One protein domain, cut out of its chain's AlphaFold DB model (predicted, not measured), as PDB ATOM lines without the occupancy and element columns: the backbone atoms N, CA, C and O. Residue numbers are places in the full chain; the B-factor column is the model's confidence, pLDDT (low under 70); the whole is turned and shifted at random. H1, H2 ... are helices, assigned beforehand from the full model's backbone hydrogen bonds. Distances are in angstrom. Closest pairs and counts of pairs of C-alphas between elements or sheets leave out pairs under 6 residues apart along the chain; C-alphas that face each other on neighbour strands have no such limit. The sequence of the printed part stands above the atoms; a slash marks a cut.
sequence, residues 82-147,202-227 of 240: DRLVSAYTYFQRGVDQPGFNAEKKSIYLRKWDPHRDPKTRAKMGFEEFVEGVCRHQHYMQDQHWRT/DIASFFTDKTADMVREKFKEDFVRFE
ATOM      1  N   ASP A  82     -19.776  27.730  -8.658       92.88
ATOM      2  CA  ASP A  82     -20.823  27.521  -7.655       92.88
ATOM      3  C   ASP A  82     -21.311  26.058  -7.639       92.88
ATOM      4  O   ASP A  82     -21.534  25.434  -6.591       92.88
ATOM      5  N   ARG A  83     -21.417  25.442  -8.821       93.69
ATOM      6  CA  ARG A  83     -21.752  24.022  -8.950       93.69
ATOM      7  C   ARG A  83     -20.729  23.136  -8.242       93.69
ATOM      8  O   ARG A  83     -21.137  22.186  -7.562       93.69
ATOM      9  N   LEU A  84     -19.440  23.454  -8.353       93.38
ATOM     10  CA  LEU A  84     -18.366  22.686  -7.730       93.38
ATOM     11  C   LEU A  84     -18.349  22.842  -6.202       93.38
ATOM     12  O   LEU A  84     -18.262  21.836  -5.496       93.38
ATOM     13  N   VAL A  85     -18.564  24.051  -5.674       91.94
ATOM     14  CA  VAL A  85     -18.738  24.293  -4.223       91.94
ATOM     15  C   VAL A  85     -19.942  23.517  -3.675       91.94
ATOM     16  O   VAL A  85     -19.882  22.865  -2.622       91.94
ATOM     17  N   SER A  86     -21.049  23.501  -4.421       88.94
ATOM     18  CA  SER A  86     -22.238  22.716  -4.084       88.94
ATOM     19  C   SER A  86     -21.959  21.207  -4.091       88.94
ATOM     20  O   SER A  86     -22.482  20.471  -3.239       88.94
ATOM     21  N   ALA A  87     -21.165  20.723  -5.050       89.75
ATOM     22  CA  ALA A  87     -20.739  19.329  -5.139       89.75
ATOM     23  C   ALA A  87     -19.843  18.946  -3.954       89.75
ATOM     24  O   ALA A  87     -20.146  17.958  -3.284       89.75
ATOM     25  N   TYR A  88     -18.846  19.770  -3.622       88.25
ATOM     26  CA  TYR A  88     -17.974  19.593  -2.460       88.25
ATOM     27  C   TYR A  88     -18.766  19.549  -1.148       88.25
ATOM     28  O   TYR A  88     -18.635  18.615  -0.364       88.25
ATOM     29  N   THR A  89     -19.690  20.488  -0.937       85.38
ATOM     30  CA  THR A  89     -20.526  20.514   0.278       85.38
ATOM     31  C   THR A  89     -21.349  19.227   0.420       85.38
ATOM     32  O   THR A  89     -21.522  18.687   1.513       85.38
ATOM     33  N   TYR A  90     -21.863  18.701  -0.695       80.81
ATOM     34  CA  TYR A  90     -22.566  17.417  -0.710       80.81
ATOM     35  C   TYR A  90     -21.627  16.222  -0.520       80.81
ATOM     36  O   TYR A  90     -22.007  15.230   0.111       80.81
ATOM     37  N   PHE A  91     -20.407  16.300  -1.050       79.38
ATOM     38  CA  PHE A  91     -19.362  15.319  -0.811       79.38
ATOM     39  C   PHE A  91     -19.100  15.195   0.696       79.38
ATOM     40  O   PHE A  91     -19.345  14.114   1.237       79.38
ATOM     41  N   GLN A  92     -18.795  16.316   1.359       77.12
ATOM     42  CA  GLN A  92     -18.523  16.428   2.798       77.12
ATOM     43  C   GLN A  92     -19.668  15.900   3.671       77.12
ATOM     44  O   GLN A  92     -19.447  15.052   4.528       77.12
ATOM     45  N   ARG A  93     -20.918  16.301   3.400       74.56
ATOM     46  CA  ARG A  93     -22.085  15.812   4.167       74.56
ATOM     47  C   ARG A  93     -22.252  14.294   4.129       74.56
ATOM     48  O   ARG A  93     -22.754  13.714   5.080       74.56
ATOM     49  N   GLY A  94     -21.869  13.648   3.027       67.44
ATOM     50  CA  GLY A  94     -21.932  12.187   2.943       67.44
ATOM     51  C   GLY A  94     -20.783  11.470   3.650       67.44
ATOM     52  O   GLY A  94     -20.912  10.282   3.897       67.44
ATOM     53  N   VAL A  95     -19.687  12.163   3.984       63.72
ATOM     54  CA  VAL A  95     -18.653  11.620   4.886       63.72
ATOM     55  C   VAL A  95     -19.192  11.557   6.320       63.72
ATOM     56  O   VAL A  95     -18.918  10.602   7.041       63.72
ATOM     57  N   ASP A  96     -20.023  12.530   6.705       61.00
ATOM     58  CA  ASP A  96     -20.584  12.636   8.057       61.00
ATOM     59  C   ASP A  96     -21.713  11.619   8.347       61.00
ATOM     60  O   ASP A  96     -22.034  11.382   9.511       61.00
ATOM     61  N   GLN A  97     -22.318  10.994   7.325       60.84
ATOM     62  CA  GLN A  97     -23.483  10.107   7.472       60.84
ATOM     63  C   GLN A  97     -23.134   8.614   7.267       60.84
ATOM     64  O   GLN A  97     -22.842   8.205   6.138       60.84
ATOM     65  N   PRO A  98     -23.213   7.764   8.316       51.62
ATOM     66  CA  PRO A  98     -23.051   6.312   8.188       51.62
ATOM     67  C   PRO A  98     -24.052   5.724   7.178       51.62
ATOM     68  O   PRO A  98     -25.233   6.055   7.211       51.62
ATOM     69  N   GLY A  99     -23.585   4.870   6.261       55.19
ATOM     70  CA  GLY A  99     -24.421   4.232   5.229       55.19
ATOM     71  C   GLY A  99     -24.675   5.068   3.963       55.19
ATOM     72  O   GLY A  99     -25.088   4.519   2.942       55.19
ATOM     73  N   PHE A 100     -24.363   6.370   3.953       50.44
ATOM     74  CA  PHE A 100     -24.606   7.237   2.794       50.44
ATOM     75  C   PHE A 100     -23.412   7.266   1.828       50.44
ATOM     76  O   PHE A 100     -22.601   8.190   1.843       50.44
ATOM     77  N   ASN A 101     -23.275   6.254   0.960       53.06
ATOM     78  CA  ASN A 101     -22.151   6.158   0.005       53.06
ATOM     79  C   ASN A 101     -20.757   6.259   0.669       53.06
ATOM     80  O   ASN A 101     -19.773   6.559  -0.014       53.06
ATOM     81  N   ALA A 102     -20.661   6.009   1.981       51.44
ATOM     82  CA  ALA A 102     -19.430   6.146   2.754       51.44
ATOM     83  C   ALA A 102     -18.301   5.293   2.160       51.44
ATOM     84  O   ALA A 102     -17.164   5.741   2.105       51.44
ATOM     85  N   GLU A 103     -18.617   4.124   1.599       48.03
ATOM     86  CA  GLU A 103     -17.650   3.260   0.918       48.03
ATOM     87  C   GLU A 103     -17.112   3.884  -0.377       48.03
ATOM     88  O   GLU A 103     -15.898   4.048  -0.500       48.03
ATOM     89  N   LYS A 104     -17.985   4.329  -1.297       53.34
ATOM     90  CA  LYS A 104     -17.581   5.020  -2.540       53.34
ATOM     91  C   LYS A 104     -16.781   6.292  -2.261       53.34
ATOM     92  O   LYS A 104     -15.830   6.586  -2.978       53.34
ATOM     93  N   LYS A 105     -17.135   7.032  -1.208       56.03
ATOM     94  CA  LYS A 105     -16.422   8.247  -0.792       56.03
ATOM     95  C   LYS A 105     -15.133   7.954  -0.025       56.03
ATOM     96  O   LYS A 105     -14.168   8.692  -0.186       56.03
ATOM     97  N   SER A 106     -15.060   6.836   0.700       53.00
ATOM     98  CA  SER A 106     -13.804   6.349   1.273       53.00
ATOM     99  C   SER A 106     -12.824   5.910   0.187       53.00
ATOM    100  O   SER A 106     -11.637   6.122   0.357       53.00
ATOM    101  N   ILE A 107     -13.284   5.367  -0.950       53.53
ATOM    102  CA  ILE A 107     -12.406   5.003  -2.081       53.53
ATOM    103  C   ILE A 107     -11.693   6.240  -2.637       53.53
ATOM    104  O   ILE A 107     -10.502   6.185  -2.936       53.53
ATOM    105  N   TYR A 108     -12.409   7.358  -2.744       58.34
ATOM    106  CA  TYR A 108     -11.849   8.640  -3.159       58.34
ATOM    107  C   TYR A 108     -10.776   9.139  -2.171       58.34
ATOM    108  O   TYR A 108      -9.685   9.507  -2.604       58.34
ATOM    109  N   LEU A 109     -11.035   9.041  -0.860       58.53
ATOM    110  CA  LEU A 109     -10.073   9.392   0.197       58.53
ATOM    111  C   LEU A 109      -8.860   8.435   0.263       58.53
ATOM    112  O   LEU A 109      -7.741   8.895   0.451       58.53
ATOM    113  N   ARG A 110      -9.066   7.124   0.065       56.22
ATOM    114  CA  ARG A 110      -8.029   6.070   0.126       56.22
ATOM    115  C   ARG A 110      -7.086   6.062  -1.076       56.22
ATOM    116  O   ARG A 110      -5.961   5.604  -0.957       56.22
ATOM    117  N   LYS A 111      -7.544   6.472  -2.266       56.06
ATOM    118  CA  LYS A 111      -6.698   6.443  -3.476       56.06
ATOM    119  C   LYS A 111      -5.662   7.567  -3.515       56.06
ATOM    120  O   LYS A 111      -4.655   7.403  -4.193       56.06
ATOM    121  N   TRP A 112      -5.930   8.689  -2.851       56.38
ATOM    122  CA  TRP A 112      -5.019   9.836  -2.809       56.38
ATOM    123  C   TRP A 112      -4.031   9.749  -1.647       56.38
ATOM    124  O   TRP A 112      -2.881  10.151  -1.777       56.38
ATOM    125  N   ASP A 113      -4.460   9.139  -0.547       59.28
ATOM    126  CA  ASP A 113      -3.590   8.765   0.553       59.28
ATOM    127  C   ASP A 113      -3.939   7.330   0.988       59.28
ATOM    128  O   ASP A 113      -4.909   7.123   1.728       59.28
ATOM    129  N   PRO A 114      -3.191   6.314   0.513       60.19
ATOM    130  CA  PRO A 114      -3.418   4.922   0.898       60.19
ATOM    131  C   PRO A 114      -3.166   4.670   2.390       60.19
ATOM    132  O   PRO A 114      -3.589   3.633   2.903       60.19
ATOM    133  N   HIS A 115      -2.525   5.611   3.093       58.19
ATOM    134  CA  HIS A 115      -2.314   5.573   4.537       58.19
ATOM    135  C   HIS A 115      -3.445   6.251   5.324       58.19
ATOM    136  O   HIS A 115      -3.499   6.118   6.549       58.19
ATOM    137  N   ARG A 116      -4.389   6.926   4.653       63.31
ATOM    138  CA  ARG A 116      -5.536   7.568   5.300       63.31
ATOM    139  C   ARG A 116      -6.477   6.506   5.845       63.31
ATOM    140  O   ARG A 116      -7.181   5.832   5.089       63.31
ATOM    141  N   ASP A 117      -6.515   6.372   7.170       61.06
ATOM    142  CA  ASP A 117      -7.399   5.404   7.810       61.06
ATOM    143  C   ASP A 117      -8.867   5.780   7.510       61.06
ATOM    144  O   ASP A 117      -9.341   6.835   7.946       61.06
ATOM    145  N   PRO A 118      -9.625   4.937   6.785       57.88
ATOM    146  CA  PRO A 118     -11.029   5.176   6.447       57.88
ATOM    147  C   PRO A 118     -11.931   5.359   7.677       57.88
ATOM    148  O   PRO A 118     -13.029   5.904   7.549       57.88
ATOM    149  N   LYS A 119     -11.489   4.922   8.864       58.06
ATOM    150  CA  LYS A 119     -12.198   5.118  10.134       58.06
ATOM    151  C   LYS A 119     -12.074   6.541  10.672       58.06
ATOM    152  O   LYS A 119     -12.954   6.967  11.414       58.06
ATOM    153  N   THR A 120     -11.046   7.295  10.276       59.28
ATOM    154  CA  THR A 120     -10.791   8.653  10.793       59.28
ATOM    155  C   THR A 120     -11.833   9.676  10.349       59.28
ATOM    156  O   THR A 120     -11.919  10.743  10.948       59.28
ATOM    157  N   ARG A 121     -12.624   9.379   9.300       61.03
ATOM    158  CA  ARG A 121     -13.597  10.307   8.680       61.03
ATOM    159  C   ARG A 121     -13.007  11.696   8.382       61.03
ATOM    160  O   ARG A 121     -13.749  12.674   8.291       61.03
ATOM    161  N   ALA A 122     -11.684  11.793   8.230       63.59
ATOM    162  CA  ALA A 122     -11.008  13.061   8.013       63.59
ATOM    163  C   ALA A 122     -11.527  13.703   6.722       63.59
ATOM    164  O   ALA A 122     -11.528  13.080   5.658       63.59
ATOM    165  N   LYS A 123     -11.966  14.956   6.824       69.62
ATOM    166  CA  LYS A 123     -12.527  15.709   5.703       69.62
ATOM    167  C   LYS A 123     -11.421  16.092   4.717       69.62
ATOM    168  O   LYS A 123     -10.359  16.556   5.116       69.62
ATOM    169  N   MET A 124     -11.664  15.860   3.431       78.62
ATOM    170  CA  MET A 124     -10.825  16.358   2.331       78.62
ATOM    171  C   MET A 124     -10.959  17.878   2.244       78.62
ATOM    172  O   MET A 124     -12.079  18.372   2.361       78.62
ATOM    173  N   GLY A 125      -9.860  18.602   2.036       85.56
ATOM    174  CA  GLY A 125      -9.903  20.051   1.814       85.56
ATOM    175  C   GLY A 125     -10.520  20.409   0.457       85.56
ATOM    176  O   GLY A 125     -10.603  19.569  -0.438       85.56
ATOM    177  N   PHE A 126     -10.958  21.658   0.273       89.62
ATOM    178  CA  PHE A 126     -11.545  22.068  -1.007       89.62
ATOM    179  C   PHE A 126     -10.520  22.057  -2.149       89.62
ATOM    180  O   PHE A 126     -10.825  21.557  -3.228       89.62
ATOM    181  N   GLU A 127      -9.297  22.531  -1.906       90.81
ATOM    182  CA  GLU A 127      -8.236  22.510  -2.919       90.81
ATOM    183  C   GLU A 127      -7.920  21.085  -3.387       90.81
ATOM    184  O   GLU A 127      -7.969  20.810  -4.583       90.81
ATOM    185  N   GLU A 128      -7.703  20.162  -2.442       86.38
ATOM    186  CA  GLU A 128      -7.489  18.730  -2.705       86.38
ATOM    187  C   GLU A 128      -8.640  18.139  -3.542       86.38
ATOM    188  O   GLU A 128      -8.417  17.401  -4.504       86.38
ATOM    189  N   PHE A 129      -9.883  18.521  -3.232       88.31
ATOM    190  CA  PHE A 129     -11.053  18.114  -4.006       88.31
ATOM    191  C   PHE A 129     -11.009  18.637  -5.451       88.31
ATOM    192  O   PHE A 129     -11.203  17.852  -6.381       88.31
ATOM    193  N   VAL A 130     -10.739  19.930  -5.668       91.56
ATOM    194  CA  VAL A 130     -10.658  20.514  -7.021       91.56
ATOM    195  C   VAL A 130      -9.533  19.874  -7.827       91.56
ATOM    196  O   VAL A 130      -9.737  19.523  -8.994       91.56
ATOM    197  N   GLU A 131      -8.368  19.668  -7.210       89.38
ATOM    198  CA  GLU A 131      -7.252  18.987  -7.859       89.38
ATOM    199  C   GLU A 131      -7.642  17.584  -8.314       89.38
ATOM    200  O   GLU A 131      -7.420  17.228  -9.477       89.38
ATOM    201  N   GLY A 132      -8.318  16.829  -7.444       85.94
ATOM    202  CA  GLY A 132      -8.789  15.493  -7.772       85.94
ATOM    203  C   GLY A 132      -9.785  15.475  -8.931       85.94
ATOM    204  O   GLY A 132      -9.629  14.699  -9.878       85.94
ATOM    205  N   VAL A 133     -10.766  16.383  -8.910       88.12
ATOM    206  CA  VAL A 133     -11.765  16.553  -9.978       88.12
ATOM    207  C   VAL A 133     -11.119  16.877 -11.331       88.12
ATOM    208  O   VAL A 133     -11.586  16.395 -12.374       88.12
ATOM    209  N   CYS A 134     -10.059  17.684 -11.338       89.81
ATOM    210  CA  CYS A 134      -9.440  18.177 -12.567       89.81
ATOM    211  C   CYS A 134      -8.331  17.284 -13.119       89.81
ATOM    212  O   CYS A 134      -8.141  17.281 -14.331       89.81
ATOM    213  N   ARG A 135      -7.635  16.501 -12.287       83.62
ATOM    214  CA  ARG A 135      -6.472  15.709 -12.729       83.62
ATOM    215  C   ARG A 135      -6.711  14.204 -12.807       83.62
ATOM    216  O   ARG A 135      -6.027  13.533 -13.574       83.62
ATOM    217  N   HIS A 136      -7.668  13.642 -12.066       75.06
ATOM    218  CA  HIS A 136      -7.799  12.182 -11.972       75.06
ATOM    219  C   HIS A 136      -9.003  11.638 -12.727       75.06
ATOM    220  O   HIS A 136     -10.150  11.881 -12.352       75.06
ATOM    221  N   GLN A 137      -8.746  10.799 -13.736       68.88
ATOM    222  CA  GLN A 137      -9.779  10.189 -14.585       68.88
ATOM    223  C   GLN A 137     -10.913   9.515 -13.798       68.88
ATOM    224  O   GLN A 137     -12.075   9.613 -14.187       68.88
ATOM    225  N   HIS A 138     -10.606   8.873 -12.668       66.25
ATOM    226  CA  HIS A 138     -11.623   8.237 -11.825       66.25
ATOM    227  C   HIS A 138     -12.610   9.234 -11.206       66.25
ATOM    228  O   HIS A 138     -13.791   8.922 -11.097       66.25
ATOM    229  N   TYR A 139     -12.151  10.435 -10.838       66.75
ATOM    230  CA  TYR A 139     -13.032  11.504 -10.374       66.75
ATOM    231  C   TYR A 139     -13.776  12.128 -11.548       66.75
ATOM    232  O   TYR A 139     -14.960  12.405 -11.420       66.75
ATOM    233  N   MET A 140     -13.146  12.298 -12.714       63.41
ATOM    234  CA  MET A 140     -13.792  12.937 -13.873       63.41
ATOM    235  C   MET A 140     -15.137  12.300 -14.262       63.41
ATOM    236  O   MET A 140     -15.987  12.959 -14.861       63.41
ATOM    237  N   GLN A 141     -15.353  11.029 -13.910       70.19
ATOM    238  CA  GLN A 141     -16.578  10.315 -14.234       70.19
ATOM    239  C   GLN A 141     -17.730  10.499 -13.234       70.19
ATOM    240  O   GLN A 141     -18.852  10.112 -13.566       70.19
ATOM    241  N   ASP A 142     -17.534  11.103 -12.064       84.19
ATOM    242  CA  ASP A 142     -18.648  11.304 -11.136       84.19
ATOM    243  C   ASP A 142     -19.628  12.359 -11.671       84.19
ATOM    244  O   ASP A 142     -19.259  13.476 -12.038       84.19
ATOM    245  N   GLN A 143     -20.915  12.019 -11.696       87.00
ATOM    246  CA  GLN A 143     -21.953  12.906 -12.216       87.00
ATOM    247  C   GLN A 143     -22.079  14.233 -11.449       87.00
ATOM    248  O   GLN A 143     -22.608  15.197 -11.997       87.00
ATOM    249  N   HIS A 144     -21.619  14.308 -10.197       88.38
ATOM    250  CA  HIS A 144     -21.755  15.521  -9.389       88.38
ATOM    251  C   HIS A 144     -20.770  16.630  -9.781       88.38
ATOM    252  O   HIS A 144     -21.041  17.787  -9.463       88.38
ATOM    253  N   TRP A 145     -19.665  16.302 -10.461       89.81
ATOM    254  CA  TRP A 145     -18.623  17.264 -10.853       89.81
ATOM    255  C   TRP A 145     -18.015  17.007 -12.245       89.81
ATOM    256  O   TRP A 145     -17.033  17.640 -12.625       89.81
ATOM    257  N   ARG A 146     -18.608  16.116 -13.049       92.12
ATOM    258  CA  ARG A 146     -18.402  16.086 -14.507       92.12
ATOM    259  C   ARG A 146     -18.916  17.386 -15.141       92.12
ATOM    260  O   ARG A 146     -19.830  18.003 -14.587       92.12
ATOM    261  N   THR A 147     -18.356  17.784 -16.284       95.12
ATOM    262  CA  THR A 147     -18.835  18.934 -17.070       95.12
ATOM    263  C   THR A 147     -20.320  18.784 -17.409       95.12
ATOM    264  O   THR A 147     -20.852  17.679 -17.578       95.12
ATOM    265  N   ASP A 202     -19.024  33.949   0.049       75.00
ATOM    266  CA  ASP A 202     -18.159  34.398  -1.025       75.00
ATOM    267  C   ASP A 202     -17.562  33.166  -1.719       75.00
ATOM    268  O   ASP A 202     -16.735  32.453  -1.155       75.00
ATOM    269  N   ILE A 203     -18.052  32.846  -2.918       85.00
ATOM    270  CA  ILE A 203     -17.598  31.672  -3.669       85.00
ATOM    271  C   ILE A 203     -16.096  31.778  -3.910       85.00
ATOM    272  O   ILE A 203     -15.419  30.751  -3.860       85.00
ATOM    273  N   ALA A 204     -15.572  32.995  -4.088       87.62
ATOM    274  CA  ALA A 204     -14.149  33.235  -4.272       87.62
ATOM    275  C   ALA A 204     -13.327  32.739  -3.073       87.62
ATOM    276  O   ALA A 204     -12.246  32.198  -3.276       87.62
ATOM    277  N   SER A 205     -13.864  32.784  -1.847       89.94
ATOM    278  CA  SER A 205     -13.153  32.340  -0.640       89.94
ATOM    279  C   SER A 205     -12.856  30.836  -0.607       89.94
ATOM    280  O   SER A 205     -12.108  30.378   0.254       89.94
ATOM    281  N   PHE A 206     -13.478  30.040  -1.482       90.94
ATOM    282  CA  PHE A 206     -13.154  28.622  -1.626       90.94
ATOM    283  C   PHE A 206     -11.927  28.396  -2.512       90.94
ATOM    284  O   PHE A 206     -11.304  27.345  -2.403       90.94
ATOM    285  N   PHE A 207     -11.584  29.335  -3.392       93.50
ATOM    286  CA  PHE A 207     -10.599  29.121  -4.445       93.50
ATOM    287  C   PHE A 207      -9.313  29.906  -4.198       93.50
ATOM    288  O   PHE A 207      -9.314  31.068  -3.815       93.50
ATOM    289  N   THR A 208      -8.205  29.258  -4.525       95.12
ATOM    290  CA  THR A 208      -6.941  29.916  -4.867       95.12
ATOM    291  C   THR A 208      -6.883  30.164  -6.370       95.12
ATOM    292  O   THR A 208      -7.561  29.467  -7.127       95.12
ATOM    293  N   ASP A 209      -6.011  31.063  -6.831       95.19
ATOM    294  CA  ASP A 209      -5.811  31.315  -8.268       95.19
ATOM    295  C   ASP A 209      -5.546  30.020  -9.045       95.19
ATOM    296  O   ASP A 209      -6.208  29.718 -10.037       95.19
ATOM    297  N   LYS A 210      -4.669  29.169  -8.499       96.19
ATOM    298  CA  LYS A 210      -4.348  27.851  -9.057       96.19
ATOM    299  C   LYS A 210      -5.593  26.983  -9.250       96.19
ATOM    300  O   LYS A 210      -5.772  26.381 -10.306       96.19
ATOM    301  N   THR A 211      -6.437  26.859  -8.226       95.75
ATOM    302  CA  THR A 211      -7.637  26.010  -8.318       95.75
ATOM    303  C   THR A 211      -8.708  26.633  -9.205       95.75
ATOM    304  O   THR A 211      -9.418  25.901  -9.895       95.75
ATOM    305  N   ALA A 212      -8.784  27.962  -9.254       96.69
ATOM    306  CA  ALA A 212      -9.663  28.682 -10.159       96.69
ATOM    307  C   ALA A 212      -9.298  28.417 -11.627       96.69
ATOM    308  O   ALA A 212     -10.168  28.049 -12.416       96.69
ATOM    309  N   ASP A 213      -8.012  28.497 -11.976       97.38
ATOM    310  CA  ASP A 213      -7.521  28.224 -13.331       97.38
ATOM    311  C   ASP A 213      -7.777  26.780 -13.764       97.38
ATOM    312  O   ASP A 213      -8.207  26.525 -14.890       97.38
ATOM    313  N   MET A 214      -7.612  25.821 -12.849       96.56
ATOM    314  CA  MET A 214      -7.946  24.419 -13.115       96.56
ATOM    315  C   MET A 214      -9.431  24.232 -13.459       96.56
ATOM    316  O   MET A 214      -9.767  23.441 -14.344       96.56
ATOM    317  N   VAL A 215     -10.323  24.966 -12.787       96.31
ATOM    318  CA  VAL A 215     -11.762  24.950 -13.082       96.31
ATOM    319  C   VAL A 215     -12.060  25.632 -14.413       96.31
ATOM    320  O   VAL A 215     -12.811  25.066 -15.208       96.31
ATOM    321  N   ARG A 216     -11.460  26.795 -14.693       97.75
ATOM    322  CA  ARG A 216     -11.621  27.494 -15.981       97.75
ATOM    323  C   ARG A 216     -11.240  26.598 -17.151       97.75
ATOM    324  O   ARG A 216     -12.003  26.505 -18.106       97.75
ATOM    325  N   GLU A 217     -10.122  25.887 -17.041       97.06
ATOM    326  CA  GLU A 217      -9.662  24.986 -18.095       97.06
ATOM    327  C   GLU A 217     -10.577  23.761 -18.232       97.06
ATOM    328  O   GLU A 217     -11.100  23.484 -19.311       97.06
ATOM    329  N   LYS A 218     -10.856  23.051 -17.129       95.19
ATOM    330  CA  LYS A 218     -11.685  21.835 -17.170       95.19
ATOM    331  C   LYS A 218     -13.108  22.104 -17.671       95.19
ATOM    332  O   LYS A 218     -13.667  21.286 -18.400       95.19
ATOM    333  N   PHE A 219     -13.720  23.199 -17.223       96.69
ATOM    334  CA  PHE A 219     -15.119  23.534 -17.502       96.69
ATOM    335  C   PHE A 219     -15.262  24.601 -18.595       96.69
ATOM    336  O   PHE A 219     -16.334  25.182 -18.738       96.69
ATOM    337  N   LYS A 220     -14.216  24.842 -19.396       97.94
ATOM    338  CA  LYS A 220     -14.200  25.859 -20.458       97.94
ATOM    339  C   LYS A 220     -15.414  25.785 -21.386       97.94
ATOM    340  O   LYS A 220     -16.029  26.808 -21.669       97.94
ATOM    341  N   GLU A 221     -15.783  24.578 -21.827       97.56
ATOM    342  CA  GLU A 221     -16.954  24.378 -22.693       97.56
ATOM    343  C   GLU A 221     -18.261  24.747 -21.973       97.56
ATOM    344  O   GLU A 221     -19.118  25.366 -22.592       97.56
ATOM    345  N   ASP A 222     -18.395  24.463 -20.670       98.12
ATOM    346  CA  ASP A 222     -19.579  24.855 -19.893       98.12
ATOM    347  C   ASP A 222     -19.701  26.384 -19.796       98.12
ATOM    348  O   ASP A 222     -20.794  26.919 -19.972       98.12
ATOM    349  N   PHE A 223     -18.592  27.087 -19.525       98.25
ATOM    350  CA  PHE A 223     -18.585  28.552 -19.457       98.25
ATOM    351  C   PHE A 223     -19.029  29.169 -20.784       98.25
ATOM    352  O   PHE A 223     -19.927  30.007 -20.805       98.25
ATOM    353  N   VAL A 224     -18.447  28.704 -21.891       98.19
ATOM    354  CA  VAL A 224     -18.750  29.217 -23.232       98.19
ATOM    355  C   VAL A 224     -20.173  28.855 -23.660       98.19
ATOM    356  O   VAL A 224     -20.923  29.721 -24.096       98.19
ATOM    357  N   ARG A 225     -20.573  27.586 -23.530       97.69
ATOM    358  CA  ARG A 225     -21.854  27.075 -24.045       97.69
ATOM    359  C   ARG A 225     -23.065  27.652 -23.321       97.69
ATOM    360  O   ARG A 225     -24.112  27.787 -23.943       97.69
ATOM    361  N   PHE A 226     -22.945  27.914 -22.021       97.50
ATOM    362  CA  PHE A 226     -24.046  28.412 -21.190       97.50
ATOM    363  C   PHE A 226     -23.901  29.892 -20.825       97.50
ATOM    364  O   PHE A 226     -24.645  30.384 -19.972       97.50
ATOM    365  N   GLU A 227     -22.966  30.587 -21.480       97.38
ATOM    366  CA  GLU A 227     -22.770  32.033 -21.357       97.38
ATOM    367  C   GLU A 227     -22.557  32.455 -19.896       97.38
ATOM    368  O   GLU A 227     -23.246  33.325 -19.358       97.38
TER     369      GLU A 227
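Overview. This is residues 82 to 147 and 202 to 227 of the 240 residues of an uncharacterized protein of Stappia sp. GBMRC 2046 (UniProt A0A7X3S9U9). The longest helix, H1, runs lengthwise along one side of a loosely joined group of helices, with H2 making a corner at its far end and the short H5 at its beginning. H3, near the middle of the whole, crosses close by H1, and H6 lies side by side with H3 on its face away from H2, apart from H1; H7 lies at one end of the longest axis and the long link of residues 113 to 125 loops round the other end. The printed part has 92 residues with seven named helices, H1 to H7 in chain order, and no named strand; the class is all helix. It is compact by its radius of gyration of the C-alphas, 13.6 A, but elongated in outline, spanning 42 by 24 by 22 A.

Arrangement. H1, residues 82 to 95, touches H2, residues 102 to 112, with residues 91 to 95 alone; the closest C-alphas, those of Val 95 and Ala 102, are 5.9 A apart. Their lines are only just about perpendicular, at 71 degrees. With residues 82 to 85 alone, H1 only just touches H5, residues 203 to 206, with 3 pairs of C-alphas within 8 A, the closest being Asp 82 and Ile 203 at 6.6 A. H3, residues 126 to 135, is close to H1 but not clearly touching, with the C-alphas of Tyr 88 and Phe 126 closest at 7.0 A. H3 touches H6, residues 209 to 218, at C-alphas Cys 134 and Lys 218, 6.3 A apart; they run the same way at 35.2 degrees, only just a steep tilt. H4, residues 137 to 140, touches H3 only at the corner, with the C-alphas of Val 133 and Tyr 139 closest at 5.2 A. H7, residues 220 to 225, touches no helix. Every O i to N i+4 pair is within hydrogen-bond range in H1, H3, H6 and H7, and 5 of 7 in H2; H4 and H5 are too short for such a pair.

Along the chain. H1 begins at C-alpha 82, (-20.823, 27.521, -7.655), and is 20.4 A long. H2 is 15.9 A long, and H3 and H6 are 14.3 A each; H3 begins at C-alpha 126, (-11.545, 22.068, -1.007). H7 ends at C-alpha 225, (-21.854, 27.075, -24.045).

Size, cuts and confidence. The farthest C-alphas, those of Lys 119 and Glu 227, are 42.8 A apart. Residues 148 to 201 are not printed, and C-alphas 147 and 202 are 22.3 A apart across the cut. The link from H2 to H3 is long, with 13 residues. The mean pLDDT of the printed part is 78.6; residues 94 to 123 and 137 to 140 are under 70.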